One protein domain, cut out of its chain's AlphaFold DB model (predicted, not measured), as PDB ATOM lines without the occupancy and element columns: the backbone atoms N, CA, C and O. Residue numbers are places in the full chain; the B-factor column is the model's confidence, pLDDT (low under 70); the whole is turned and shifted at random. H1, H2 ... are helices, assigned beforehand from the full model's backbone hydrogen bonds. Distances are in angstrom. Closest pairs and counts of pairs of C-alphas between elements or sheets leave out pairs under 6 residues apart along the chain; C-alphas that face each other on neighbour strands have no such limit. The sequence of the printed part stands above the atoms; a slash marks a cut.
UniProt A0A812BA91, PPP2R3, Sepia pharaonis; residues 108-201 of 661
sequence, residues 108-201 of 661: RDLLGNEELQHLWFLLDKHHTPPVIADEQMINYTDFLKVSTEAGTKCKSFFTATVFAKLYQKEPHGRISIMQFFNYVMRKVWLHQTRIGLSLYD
ATOM      1  N   ARG A 108       8.350 -32.983 -47.035       87.25
ATOM      2  CA  ARG A 108       7.121 -32.515 -46.356       87.25
ATOM      3  C   ARG A 108       6.081 -33.621 -46.136       87.25
ATOM      4  O   ARG A 108       5.281 -33.517 -45.206       87.25
ATOM      5  N   ASP A 109       6.087 -34.654 -46.978       87.12
ATOM      6  CA  ASP A 109       5.202 -35.817 -46.838       87.12
ATOM      7  C   ASP A 109       5.626 -36.756 -45.692       87.12
ATOM      8  O   ASP A 109       4.828 -37.601 -45.275       87.12
ATOM      9  N   LEU A 110       6.860 -36.638 -45.187       88.19
ATOM     10  CA  LEU A 110       7.339 -37.431 -44.054       88.19
ATOM     11  C   LEU A 110       6.720 -36.966 -42.730       88.19
ATOM     12  O   LEU A 110       6.208 -35.848 -42.610       88.19
ATOM     13  N   LEU A 111       6.759 -37.870 -41.746       87.25
ATOM     14  CA  LEU A 111       6.312 -37.591 -40.386       87.25
ATOM     15  C   LEU A 111       7.374 -36.763 -39.661       87.25
ATOM     16  O   LEU A 111       8.524 -37.188 -39.568       87.25
ATOM     17  N   GLY A 112       6.988 -35.591 -39.164       86.19
ATOM     18  CA  GLY A 112       7.843 -34.765 -38.308       86.19
ATOM     19  C   GLY A 112       7.873 -35.252 -36.854       86.19
ATOM     20  O   GLY A 112       7.084 -36.109 -36.460       86.19
ATOM     21  N   ASN A 113       8.739 -34.657 -36.027       85.88
ATOM     22  CA  ASN A 113       8.877 -35.026 -34.609       85.88
ATOM     23  C   ASN A 113       7.562 -34.875 -33.822       85.88
ATOM     24  O   ASN A 113       7.207 -35.763 -33.053       85.88
ATOM     25  N   GLU A 114       6.810 -33.795 -34.048       88.00
ATOM     26  CA  GLU A 114       5.508 -33.568 -33.398       88.00
ATOM     27  C   GLU A 114       4.461 -34.611 -33.824       88.00
ATOM     28  O   GLU A 114       3.714 -35.132 -32.998       88.00
ATOM     29  N   GLU A 115       4.432 -34.965 -35.113       90.06
ATOM     30  CA  GLU A 115       3.516 -35.979 -35.652       90.06
ATOM     31  C   GLU A 115       3.857 -37.378 -35.114       90.06
ATOM     32  O   GLU A 115       2.953 -38.164 -34.827       90.06
ATOM     33  N   LEU A 116       5.147 -37.682 -34.929       89.38
ATOM     34  CA  LEU A 116       5.622 -38.923 -34.313       89.38
ATOM     35  C   LEU A 116       5.270 -38.994 -32.820       89.38
ATOM     36  O   LEU A 116       4.784 -40.026 -32.362       89.38
ATOM     37  N   GLN A 117       5.431 -37.898 -32.073       88.31
ATOM     38  CA  GLN A 117       4.995 -37.817 -30.673       88.31
ATOM     39  C   GLN A 117       3.475 -37.986 -30.543       88.31
ATOM     40  O   GLN A 117       2.999 -38.724 -29.680       88.31
ATOM     41  N   HIS A 118       2.705 -37.357 -31.432       91.25
ATOM     42  CA  HIS A 118       1.256 -37.527 -31.478       91.25
ATOM     43  C   HIS A 118       0.857 -38.972 -31.816       91.25
ATOM     44  O   HIS A 118      -0.061 -39.519 -31.206       91.25
ATOM     45  N   LEU A 119       1.563 -39.623 -32.749       91.12
ATOM     46  CA  LEU A 119       1.347 -41.033 -33.076       91.12
ATOM     47  C   LEU A 119       1.610 -41.944 -31.870       91.12
ATOM     48  O   LEU A 119       0.800 -42.831 -31.609       91.12
ATOM     49  N   TRP A 120       2.700 -41.715 -31.131       89.69
ATOM     50  CA  TRP A 120       2.997 -42.444 -29.895       89.69
ATOM     51  C   TRP A 120       1.860 -42.305 -28.880       89.69
ATOM     52  O   TRP A 120       1.333 -43.306 -28.403       89.69
ATOM     53  N   PHE A 121       1.414 -41.072 -28.627       90.44
ATOM     54  CA  PHE A 121       0.310 -40.795 -27.707       90.44
ATOM     55  C   PHE A 121      -0.999 -41.492 -28.117       90.44
ATOM     56  O   PHE A 121      -1.713 -42.030 -27.272       90.44
ATOM     57  N   LEU A 122      -1.328 -41.517 -29.413       90.81
ATOM     58  CA  LEU A 122      -2.515 -42.225 -29.900       90.81
ATOM     59  C   LEU A 122      -2.405 -43.741 -29.718       90.81
ATOM     60  O   LEU A 122      -3.396 -44.379 -29.366       90.81
ATOM     61  N   LEU A 123      -1.229 -44.320 -29.964       89.94
ATOM     62  CA  LEU A 123      -1.008 -45.748 -29.752       89.94
ATOM     63  C   LEU A 123      -1.145 -46.102 -28.267       89.94
ATOM     64  O   LEU A 123      -1.890 -47.024 -27.938       89.94
ATOM     65  N   ASP A 124      -0.513 -45.324 -27.386       87.38
ATOM     66  CA  ASP A 124      -0.597 -45.479 -25.929       87.38
ATOM     67  C   ASP A 124      -2.047 -45.376 -25.425       87.38
ATOM     68  O   ASP A 124      -2.505 -46.187 -24.626       87.38
ATOM     69  N   LYS A 125      -2.846 -44.454 -25.972       88.94
ATOM     70  CA  LYS A 125      -4.263 -44.297 -25.609       88.94
ATOM     71  C   LYS A 125      -5.146 -45.496 -25.990       88.94
ATOM     72  O   LYS A 125      -6.135 -45.758 -25.305       88.94
ATOM     73  N   HIS A 126      -4.839 -46.188 -27.089       87.06
ATOM     74  CA  HIS A 126      -5.671 -47.262 -27.659       87.06
ATOM     75  C   HIS A 126      -5.068 -48.666 -27.453       87.06
ATOM     76  O   HIS A 126      -5.394 -49.594 -28.197       87.06
ATOM     77  N   HIS A 127      -4.197 -48.850 -26.453       86.75
ATOM     78  CA  HIS A 127      -3.664 -50.172 -26.114       86.75
ATOM     79  C   HIS A 127      -4.766 -51.123 -25.608       86.75
ATOM     80  O   HIS A 127      -5.728 -50.722 -24.955       86.75
ATOM     81  N   THR A 128      -4.622 -52.416 -25.905       83.81
ATOM     82  CA  THR A 128      -5.593 -53.461 -25.564       83.81
ATOM     83  C   THR A 128      -5.091 -54.301 -24.373       83.81
ATOM     84  O   THR A 128      -4.119 -55.051 -24.527       83.81
ATOM     85  N   PRO A 129      -5.761 -54.266 -23.203       77.62
ATOM     86  CA  PRO A 129      -5.438 -55.131 -22.061       77.62
ATOM     87  C   PRO A 129      -5.582 -56.636 -22.385       77.62
ATOM     88  O   PRO A 129      -6.348 -56.985 -23.287       77.62
ATOM     89  N   PRO A 130      -4.926 -57.556 -21.640       73.00
ATOM     90  CA  PRO A 130      -4.030 -57.325 -20.502       73.00
ATOM     91  C   PRO A 130      -2.624 -56.885 -20.928       73.00
ATOM     92  O   PRO A 130      -2.088 -57.403 -21.910       73.00
ATOM     93  N   VAL A 131      -2.040 -55.963 -20.159       69.62
ATOM     94  CA  VAL A 131      -0.627 -55.570 -20.252       69.62
ATOM     95  C   VAL A 131       0.191 -56.656 -19.557       69.62
ATOM     96  O   VAL A 131      -0.024 -56.934 -18.377       69.62
ATOM     97  N   ILE A 132       1.067 -57.326 -20.300       68.19
ATOM     98  CA  ILE A 132       1.948 -58.370 -19.772       68.19
ATOM     99  C   ILE A 132       3.338 -57.743 -19.684       68.19
ATOM    100  O   ILE A 132       3.839 -57.271 -20.696       68.19
ATOM    101  N   ALA A 133       3.943 -57.735 -18.492       62.59
ATOM    102  CA  ALA A 133       5.329 -57.295 -18.282       62.59
ATOM    103  C   ALA A 133       5.657 -55.890 -18.844       62.59
ATOM    104  O   ALA A 133       6.664 -55.720 -19.520       62.59
ATOM    105  N   ASP A 134       4.788 -54.900 -18.597       66.19
ATOM    106  CA  ASP A 134       4.908 -53.509 -19.082       66.19
ATOM    107  C   ASP A 134       4.941 -53.324 -20.614       66.19
ATOM    108  O   ASP A 134       5.033 -52.198 -21.107       66.19
ATOM    109  N   GLU A 135       4.768 -54.392 -21.399       76.19
ATOM    110  CA  GLU A 135       4.643 -54.288 -22.848       76.19
ATOM    111  C   GLU A 135       3.207 -53.948 -23.250       76.19
ATOM    112  O   GLU A 135       2.258 -54.728 -23.093       76.19
ATOM    113  N   GLN A 136       3.043 -52.754 -23.813       85.50
ATOM    114  CA  GLN A 136       1.770 -52.306 -24.351       85.50
ATOM    115  C   GLN A 136       1.507 -52.959 -25.711       85.50
ATOM    116  O   GLN A 136       2.313 -52.878 -26.644       85.50
ATOM    117  N   MET A 137       0.345 -53.596 -25.826       87.56
ATOM    118  CA  MET A 137      -0.055 -54.379 -26.992       87.56
ATOM    119  C   MET A 137      -1.319 -53.793 -27.620       87.56
ATOM    120  O   MET A 137      -2.170 -53.260 -26.911       87.56
ATOM    121  N   ILE A 138      -1.484 -53.928 -28.935       89.88
ATOM    122  CA  ILE A 138      -2.666 -53.445 -29.663       89.88
ATOM    123  C   ILE A 138      -3.240 -54.540 -30.570       89.88
ATOM    124  O   ILE A 138      -2.506 -55.254 -31.259       89.88
ATOM    125  N   ASN A 139      -4.565 -54.706 -30.550       90.31
ATOM    126  CA  ASN A 139      -5.275 -55.611 -31.458       90.31
ATOM    127  C   ASN A 139      -5.500 -54.962 -32.844       90.31
ATOM    128  O   ASN A 139      -5.322 -53.759 -33.032       90.31
ATOM    129  N   TYR A 140      -5.939 -55.746 -33.833       89.81
ATOM    130  CA  TYR A 140      -6.149 -55.224 -35.191       89.81
ATOM    131  C   TYR A 140      -7.285 -54.189 -35.293       89.81
ATOM    132  O   TYR A 140      -7.223 -53.269 -36.108       89.81
ATOM    133  N   THR A 141      -8.329 -54.305 -34.468       90.25
ATOM    134  CA  THR A 141      -9.463 -53.369 -34.506       90.25
ATOM    135  C   THR A 141      -9.086 -51.981 -34.002       90.25
ATOM    136  O   THR A 141      -9.453 -50.984 -34.619       90.25
ATOM    137  N   ASP A 142      -8.313 -51.908 -32.922       89.75
ATOM    138  CA  ASP A 142      -7.829 -50.668 -32.326       89.75
ATOM    139  C   ASP A 142      -6.699 -50.077 -33.179       89.75
ATOM    140  O   ASP A 142      -6.665 -48.869 -33.400       89.75
ATOM    141  N   PHE A 143      -5.876 -50.922 -33.813       90.44
ATOM    142  CA  PHE A 143      -4.911 -50.504 -34.834       90.44
ATOM    143  C   PHE A 143      -5.572 -49.729 -35.991       90.44
ATOM    144  O   PHE A 143      -5.063 -48.695 -36.429       90.44
ATOM    145  N   LEU A 144      -6.739 -50.180 -36.468       90.25
ATOM    146  CA  LEU A 144      -7.499 -49.462 -37.497       90.25
ATOM    147  C   LEU A 144      -8.125 -48.162 -36.973       90.25
ATOM    148  O   LEU A 144      -8.161 -47.181 -37.717       90.25
ATOM    149  N   LYS A 145      -8.574 -48.112 -35.710       89.38
ATOM    150  CA  LYS A 145      -9.071 -46.867 -35.094       89.38
ATOM    151  C   LYS A 145      -7.969 -45.813 -35.037       89.38
ATOM    152  O   LYS A 145      -8.166 -44.707 -35.539       89.38
ATOM    153  N   VAL A 146      -6.781 -46.183 -34.554       90.94
ATOM    154  CA  VAL A 146      -5.611 -45.292 -34.537       90.94
ATOM    155  C   VAL A 146      -5.285 -44.804 -35.949       90.94
ATOM    156  O   VAL A 146      -5.057 -43.614 -36.140       90.94
ATOM    157  N   SER A 147      -5.366 -45.662 -36.974       89.44
ATOM    158  CA  SER A 147      -5.160 -45.241 -38.369       89.44
ATOM    159  C   SER A 147      -6.133 -44.156 -38.849       89.44
ATOM    160  O   SER A 147      -5.792 -43.409 -39.772       89.44
ATOM    161  N   THR A 148      -7.353 -44.100 -38.310       88.94
ATOM    162  CA  THR A 148      -8.327 -43.057 -38.668       88.94
ATOM    163  C   THR A 148      -8.048 -41.737 -37.954       88.94
ATOM    164  O   THR A 148      -8.256 -40.681 -38.551       88.94
ATOM    165  N   GLU A 149      -7.509 -41.795 -36.734       87.88
ATOM    166  CA  GLU A 149      -7.181 -40.632 -35.898       87.88
ATOM    167  C   GLU A 149      -5.794 -40.035 -36.217       87.88
ATOM    168  O   GLU A 149      -5.611 -38.824 -36.135       87.88
ATOM    169  N   ALA A 150      -4.826 -40.849 -36.654       80.06
ATOM    170  CA  ALA A 150      -3.417 -40.472 -36.833       80.06
ATOM    171  C   ALA A 150      -3.106 -39.594 -38.071       80.06
ATOM    172  O   ALA A 150      -1.941 -39.364 -38.393       80.06
ATOM    173  N   GLY A 151      -4.120 -39.080 -38.773       82.81
ATOM    174  CA  GLY A 151      -3.951 -38.199 -39.938       82.81
ATOM    175  C   GLY A 151      -3.637 -38.925 -41.256       82.81
ATOM    176  O   GLY A 151      -3.484 -40.144 -41.318       82.81
ATOM    177  N   THR A 152      -3.581 -38.182 -42.368       84.75
ATOM    178  CA  THR A 152      -3.456 -38.752 -43.728       84.75
ATOM    179  C   THR A 152      -2.070 -39.319 -44.037       84.75
ATOM    180  O   THR A 152      -1.989 -40.339 -44.721       84.75
ATOM    181  N   LYS A 153      -0.998 -38.717 -43.508       85.50
ATOM    182  CA  LYS A 153       0.389 -39.182 -43.695       85.50
ATOM    183  C   LYS A 153       0.629 -40.563 -43.072       85.50
ATOM    184  O   LYS A 153       1.231 -41.441 -43.696       85.50
ATOM    185  N   CYS A 154       0.087 -40.787 -41.873       85.50
ATOM    186  CA  CYS A 154       0.257 -42.029 -41.120       85.50
ATOM    187  C   CYS A 154      -0.414 -43.241 -41.784       85.50
ATOM    188  O   CYS A 154       0.053 -44.366 -41.617       85.50
ATOM    189  N   LYS A 155      -1.464 -43.042 -42.595       86.31
ATOM    190  CA  LYS A 155      -2.237 -44.135 -43.222       86.31
ATOM    191  C   LYS A 155      -1.381 -45.123 -44.017       86.31
ATOM    192  O   LYS A 155      -1.705 -46.304 -44.071       86.31
ATOM    193  N   SER A 156      -0.275 -44.667 -44.606       87.94
ATOM    194  CA  SER A 156       0.635 -45.528 -45.378       87.94
ATOM    195  C   SER A 156       1.364 -46.590 -44.535       87.94
ATOM    196  O   SER A 156       1.860 -47.578 -45.084       87.94
ATOM    197  N   PHE A 157       1.428 -46.411 -43.211       89.19
ATOM    198  CA  PHE A 157       2.040 -47.355 -42.273       89.19
ATOM    199  C   PHE A 157       1.028 -48.366 -41.715       89.19
ATOM    200  O   PHE A 157       1.391 -49.512 -41.444       89.19
ATOM    201  N   PHE A 158      -0.248 -47.984 -41.616       89.56
ATOM    202  CA  PHE A 158      -1.331 -48.817 -41.088       89.56
ATOM    203  C   PHE A 158      -1.919 -49.747 -42.156       89.56
ATOM    204  O   PHE A 158      -3.041 -49.580 -42.628       89.56
ATOM    205  N   THR A 159      -1.146 -50.756 -42.555       90.94
ATOM    206  CA  THR A 159      -1.587 -51.769 -43.528       90.94
ATOM    207  C   THR A 159      -1.674 -53.152 -42.890       90.94
ATOM    208  O   THR A 159      -0.906 -53.482 -41.986       90.94
ATOM    209  N   ALA A 160      -2.582 -53.997 -43.390       89.69
ATOM    210  CA  ALA A 160      -2.724 -55.376 -42.911       89.69
ATOM    211  C   ALA A 160      -1.420 -56.185 -43.052       89.69
ATOM    212  O   ALA A 160      -1.120 -57.033 -42.218       89.69
ATOM    213  N   THR A 161      -0.611 -55.887 -44.074       90.75
ATOM    214  CA  THR A 161       0.690 -56.534 -44.292       90.75
ATOM    215  C   THR A 161       1.717 -56.146 -43.233       90.75
ATOM    216  O   THR A 161       2.503 -56.995 -42.827       90.75
ATOM    217  N   VAL A 162       1.715 -54.895 -42.761       90.50
ATOM    218  CA  VAL A 162       2.579 -54.458 -41.654       90.50
ATOM    219  C   VAL A 162       2.156 -55.135 -40.354       90.50
ATOM    220  O   VAL A 162       3.005 -55.703 -39.674       90.50
ATOM    221  N   PHE A 163       0.853 -55.165 -40.060       89.88
ATOM    222  CA  PHE A 163       0.331 -55.843 -38.872       89.88
ATOM    223  C   PHE A 163       0.709 -57.332 -38.857       89.88
ATOM    224  O   PHE A 163       1.249 -57.827 -37.874       89.88
ATOM    225  N   ALA A 164       0.517 -58.033 -39.980       88.25
ATOM    226  CA  ALA A 164       0.873 -59.445 -40.102       88.25
ATOM    227  C   ALA A 164       2.388 -59.705 -39.993       88.25
ATOM    228  O   ALA A 164       2.786 -60.743 -39.477       88.25
ATOM    229  N   LYS A 165       3.238 -58.776 -40.457       88.50
ATOM    230  CA  LYS A 165       4.703 -58.891 -40.335       88.50
ATOM    231  C   LYS A 165       5.199 -58.736 -38.901       88.50
ATOM    232  O   LYS A 165       6.182 -59.370 -38.540       88.50
ATOM    233  N   LEU A 166       4.548 -57.882 -38.116       87.19
ATOM    234  CA  LEU A 166       4.894 -57.633 -36.713       87.19
ATOM    235  C   LEU A 166       4.224 -58.626 -35.756       87.19
ATOM    236  O   LEU A 166       4.490 -58.613 -34.559       87.19
ATOM    237  N   TYR A 167       3.345 -59.489 -36.266       86.88
ATOM    238  CA  TYR A 167       2.631 -60.462 -35.460       86.88
ATOM    239  C   TYR A 167       3.529 -61.638 -35.058       86.88
ATOM    240  O   TYR A 167       3.964 -62.431 -35.894       86.88
ATOM    241  N   GLN A 168       3.760 -61.794 -33.754       79.62
ATOM    242  CA  GLN A 168       4.654 -62.810 -33.185       79.62
ATOM    243  C   GLN A 168       3.907 -64.050 -32.663       79.62
ATOM    244  O   GLN A 168       4.232 -64.572 -31.603       79.62
ATOM    245  N   LYS A 169       2.888 -64.533 -33.394       72.62
ATOM    246  CA  LYS A 169       2.070 -65.705 -32.996       72.62
ATOM    247  C   LYS A 169       1.537 -65.606 -31.554       72.62
ATOM    248  O   LYS A 169       1.490 -66.594 -30.826       72.62
ATOM    249  N   GLU A 170       1.136 -64.401 -31.153       77.50
ATOM    250  CA  GLU A 170       0.594 -64.126 -29.821       77.50
ATOM    251  C   GLU A 170      -0.842 -64.676 -29.710       77.50
ATOM    252  O   GLU A 170      -1.642 -64.462 -30.629       77.50
ATOM    253  N   PRO A 171      -1.201 -65.372 -28.614       71.75
ATOM    254  CA  PRO A 171      -2.471 -66.093 -28.490       71.75
ATOM    255  C   PRO A 171      -3.730 -65.224 -28.634       71.75
ATOM    256  O   PRO A 171      -4.776 -65.748 -29.008       71.75
ATOM    257  N   HIS A 172      -3.646 -63.913 -28.395       76.25
ATOM    258  CA  HIS A 172      -4.773 -62.983 -28.498       76.25
ATOM    259  C   HIS A 172      -4.749 -62.134 -29.781       76.25
ATOM    260  O   HIS A 172      -5.552 -61.212 -29.920       76.25
ATOM    261  N   GLY A 173      -3.861 -62.426 -30.740       81.88
ATOM    262  CA  GLY A 173      -3.857 -61.729 -32.029       81.88
ATOM    263  C   GLY A 173      -3.339 -60.285 -31.968       81.88
ATOM    264  O   GLY A 173      -3.756 -59.466 -32.789       81.88
ATOM    265  N   ARG A 174      -2.490 -59.944 -30.990       86.75
ATOM    266  CA  ARG A 174      -1.993 -58.573 -30.764       86.75
ATOM    267  C   ARG A 174      -0.556 -58.373 -31.256       86.75
ATOM    268  O   ARG A 174       0.190 -59.336 -31.429       86.75
ATOM    269  N   ILE A 175      -0.170 -57.112 -31.450       89.56
ATOM    270  CA  ILE A 175       1.210 -56.695 -31.751       89.56
ATOM    271  C   ILE A 175       1.732 -55.733 -30.681       89.56
ATOM    272  O   ILE A 175       0.942 -55.010 -30.073       89.56
ATOM    273  N   SER A 176       3.052 -55.697 -30.484       89.50
ATOM    274  CA  SER A 176       3.704 -54.735 -29.586       89.50
ATOM    275  C   SER A 176       3.677 -53.330 -30.183       89.50
ATOM    276  O   SER A 176       4.098 -53.115 -31.326       89.50
ATOM    277  N   ILE A 177       3.194 -52.365 -29.396       90.12
ATOM    278  CA  ILE A 177       3.153 -50.950 -29.783       90.12
ATOM    279  C   ILE A 177       4.566 -50.424 -30.017       90.12
ATOM    280  O   ILE A 177       4.805 -49.759 -31.024       90.12
ATOM    281  N   MET A 178       5.513 -50.790 -29.150       87.94
ATOM    282  CA  MET A 178       6.915 -50.395 -29.279       87.94
ATOM    283  C   MET A 178       7.519 -50.900 -30.596       87.94
ATOM    284  O   MET A 178       8.141 -50.140 -31.333       87.94
ATOM    285  N   GLN A 179       7.280 -52.168 -30.952       88.62
ATOM    286  CA  GLN A 179       7.777 -52.733 -32.213       88.62
ATOM    287  C   GLN A 179       7.176 -52.034 -33.440       88.62
ATOM    288  O   GLN A 179       7.886 -51.765 -34.412       88.62
ATOM    289  N   PHE A 180       5.880 -51.707 -33.403       91.38
ATOM    290  CA  PHE A 180       5.240 -50.946 -34.477       91.38
ATOM    291  C   PHE A 180       5.774 -49.514 -34.569       91.38
ATOM    292  O   PHE A 180       6.082 -49.050 -35.667       91.38
ATOM    293  N   PHE A 181       5.935 -48.827 -33.439       90.75
ATOM    294  CA  PHE A 181       6.485 -47.478 -33.408       90.75
ATOM    295  C   PHE A 181       7.920 -47.448 -33.947       90.75
ATOM    296  O   PHE A 181       8.216 -46.662 -34.845       90.75
ATOM    297  N   ASN A 182       8.770 -48.385 -33.521       89.25
ATOM    298  CA  ASN A 182      10.131 -48.543 -34.040       89.25
ATOM    299  C   ASN A 182      10.146 -48.847 -35.546       89.25
ATOM    300  O   ASN A 182      10.988 -48.323 -36.273       89.25
ATOM    301  N   TYR A 183       9.189 -49.636 -36.052       91.31
ATOM    302  CA  TYR A 183       9.024 -49.849 -37.493       91.31
ATOM    303  C   TYR A 183       8.708 -48.544 -38.241       91.31
ATOM    304  O   TYR A 183       9.312 -48.272 -39.284       91.31
ATOM    305  N   VAL A 184       7.775 -47.732 -37.727       91.06
ATOM    306  CA  VAL A 184       7.423 -46.436 -38.330       91.06
ATOM    307  C   VAL A 184       8.625 -45.496 -38.300       91.06
ATOM    308  O   VAL A 184       8.995 -44.978 -39.353       91.06
ATOM    309  N   MET A 185       9.273 -45.353 -37.142       88.56
ATOM    310  CA  MET A 185      10.483 -44.546 -36.959       88.56
ATOM    311  C   MET A 185      11.571 -44.941 -37.954       88.56
ATOM    312  O   MET A 185      12.024 -44.106 -38.734       88.56
ATOM    313  N   ARG A 186      11.923 -46.232 -38.019       87.44
ATOM    314  CA  ARG A 186      12.950 -46.741 -38.938       87.44
ATOM    315  C   ARG A 186      12.600 -46.471 -40.400       87.44
ATOM    316  O   ARG A 186      13.471 -46.130 -41.196       87.44
ATOM    317  N   LYS A 187      11.327 -46.596 -40.781       88.81
ATOM    318  CA  LYS A 187      10.885 -46.349 -42.160       88.81
ATOM    319  C   LYS A 187      10.896 -44.861 -42.522       88.81
ATOM    320  O   LYS A 187      11.319 -44.523 -43.626       88.81
ATOM    321  N   VAL A 188      10.448 -43.984 -41.622       90.25
ATOM    322  CA  VAL A 188      10.539 -42.522 -41.797       90.25
ATOM    323  C   VAL A 188      12.001 -42.111 -41.926       90.25
ATOM    324  O   VAL A 188      12.355 -41.429 -42.884       90.25
ATOM    325  N   TRP A 189      12.849 -42.622 -41.037       86.38
ATOM    326  CA  TRP A 189      14.282 -42.374 -41.031       86.38
ATOM    327  C   TRP A 189      14.959 -42.823 -42.331       86.38
ATOM    328  O   TRP A 189      15.634 -42.023 -42.968       86.38
ATOM    329  N   LEU A 190      14.696 -44.042 -42.821       87.50
ATOM    330  CA  LEU A 190      15.257 -44.522 -44.094       87.50
ATOM    331  C   LEU A 190      14.872 -43.614 -45.267       87.50
ATOM    332  O   LEU A 190      15.687 -43.335 -46.148       87.50
ATOM    333  N   HIS A 191      13.624 -43.138 -45.298       89.25
ATOM    334  CA  HIS A 191      13.187 -42.195 -46.320       89.25
ATOM    335  C   HIS A 191      13.834 -40.819 -46.158       89.25
ATOM    336  O   HIS A 191      14.227 -40.229 -47.163       89.25
ATOM    337  N   GLN A 192      13.987 -40.329 -44.928       89.25
ATOM    338  CA  GLN A 192      14.649 -39.065 -44.631       89.25
ATOM    339  C   GLN A 192      16.122 -39.099 -45.046       89.25
ATOM    340  O   GLN A 192      16.555 -38.222 -45.791       89.25
ATOM    341  N   THR A 193      16.866 -40.139 -44.667       88.00
ATOM    342  CA  THR A 193      18.271 -40.330 -45.050       88.00
ATOM    343  C   THR A 193      18.414 -40.483 -46.559       88.00
ATOM    344  O   THR A 193      19.274 -39.848 -47.167       88.00
ATOM    345  N   ARG A 194      17.514 -41.234 -47.214       90.69
ATOM    346  CA  ARG A 194      17.495 -41.339 -48.680       90.69
ATOM    347  C   ARG A 194      17.293 -39.986 -49.353       90.69
ATOM    348  O   ARG A 194      17.963 -39.711 -50.347       90.69
ATOM    349  N   ILE A 195      16.352 -39.174 -48.867       89.06
ATOM    350  CA  ILE A 195      16.102 -37.828 -49.401       89.06
ATOM    351  C   ILE A 195      17.326 -36.944 -49.164       89.06
ATOM    352  O   ILE A 195      17.764 -36.301 -50.111       89.06
ATOM    353  N   GLY A 196      17.901 -36.979 -47.958       87.69
ATOM    354  CA  GLY A 196      19.115 -36.249 -47.595       87.69
ATOM    355  C   GLY A 196      20.272 -36.551 -48.542       87.69
ATOM    356  O   GLY A 196      20.771 -35.647 -49.196       87.69
ATOM    357  N   LEU A 197      20.617 -37.828 -48.724       89.44
ATOM    358  CA  LEU A 197      21.655 -38.255 -49.671       89.44
ATOM    359  C   LEU A 197      21.326 -37.859 -51.120       89.44
ATOM    360  O   LEU A 197      22.207 -37.470 -51.880       89.44
ATOM    361  N   SER A 198      20.049 -37.913 -51.514       90.19
ATOM    362  CA  SER A 198      19.622 -37.561 -52.876       90.19
ATOM    363  C   SER A 198      19.758 -36.072 -53.206       90.19
ATOM    364  O   SER A 198      19.715 -35.735 -54.391       90.19
ATOM    365  N   LEU A 199      19.897 -35.194 -52.203       87.19
ATOM    366  CA  LEU A 199      20.156 -33.765 -52.413       87.19
ATOM    367  C   LEU A 199      21.572 -33.511 -52.950       87.19
ATOM    368  O   LEU A 199      21.753 -32.564 -53.708       87.19
ATOM    369  N   TYR A 200      22.540 -34.374 -52.623       87.00
ATOM    370  CA  TYR A 200      23.938 -34.239 -53.063       87.00
ATOM    371  C   TYR A 200      24.225 -34.952 -54.390       87.00
ATOM    372  O   TYR A 200      25.239 -34.685 -55.023       87.00
ATOM    373  N   ASP A 201      23.331 -35.822 -54.868       87.06
ATOM    374  CA  ASP A 201      23.450 -36.390 -56.213       87.06
ATOM    375  C   ASP A 201      23.078 -35.329 -57.254       87.06
ATOM    376  O   ASP A 201      21.920 -35.242 -57.666       87.06
TER     377      ASP A 201
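What this domain is: This is residues 108 to 201 of the 661 residues of the protein "PPP2R3" of Sepia pharaonis (UniProt A0A812BA91). A long helix, H5, begins within a small body of shorter helices and sticks out of it at its far end, where residues 193 to 201 stand free, of which 193 to 200 belong to H5, and add to the length of the whole. H1 packs side by side with the first part of H5, running the opposite way, and H2 folds back on H1 as a loose hairpin, while short H3 and H4 make few contacts with the rest. The printed part has 94 residues with five named helices, H1 to H5 in chain order, and no named strand; the class is all helix. It is compact, with a radius of gyration of the C-alphas of 14.2 A and spans of 49 by 24 by 23 A.

How they stand to each other: Begin with H5, residues 177 to 200. With residues 177 to 185 alone it touches H1, residues 113 to 125; look at the C-alphas of Leu 123 and Ile 177, the closest, 6.7 A apart. These two helices run opposite ways at a shallow tilt of 14 degrees. From H1, go to H2, residues 140 to 149: they touch and form a helical hairpin, opposite ways at a steep tilt of 42 degrees. Here H1 uses residues 122 to 123 alone, and the closest C-alphas are those of Leu 122 and Val 146, 6.4 A apart. H4, residues 160 to 166, is close to H5 but not clearly touching it, about perpendicular at 77 degrees, with the C-alphas of Leu 166 and Phe 180 closest at 7.1 A. H3, residues 151 to 154, is close to H2 but not clearly touching it: the closest C-alphas, those of Ser 147 and Cys 154, are 6.9 A apart. H2 and H5 are apart. In H1, H2 and H4 every O i to N i+4 pair is within hydrogen-bond range, in H5 19 of 20; H3 is too short for such a pair, and its one O i to N i+3 pair is out of range.

Where its parts are: Find C-alpha 177 at (3.153, -50.950, -29.783); from there H5 runs 35.4 A to C-alpha 200 at (23.938, -34.239, -53.063). H1 starts at C-alpha 113, (8.877, -35.026, -34.609), and measures 18.4 A. H2 measures 14.6 A, H4 10.1 A and H3 5.8 A.

The domain as a whole: The C-alphas farthest apart, those of Pro 130 and Asp 201, are 49.7 A apart. The link from H1 to H2, residues 126 to 139, is long; in it residues 137 to 138 pair antiparallel with residues 175 to 176. The printed part has no cut. Its mean pLDDT is 86.4; look for values under 70 at residues 131 to 134.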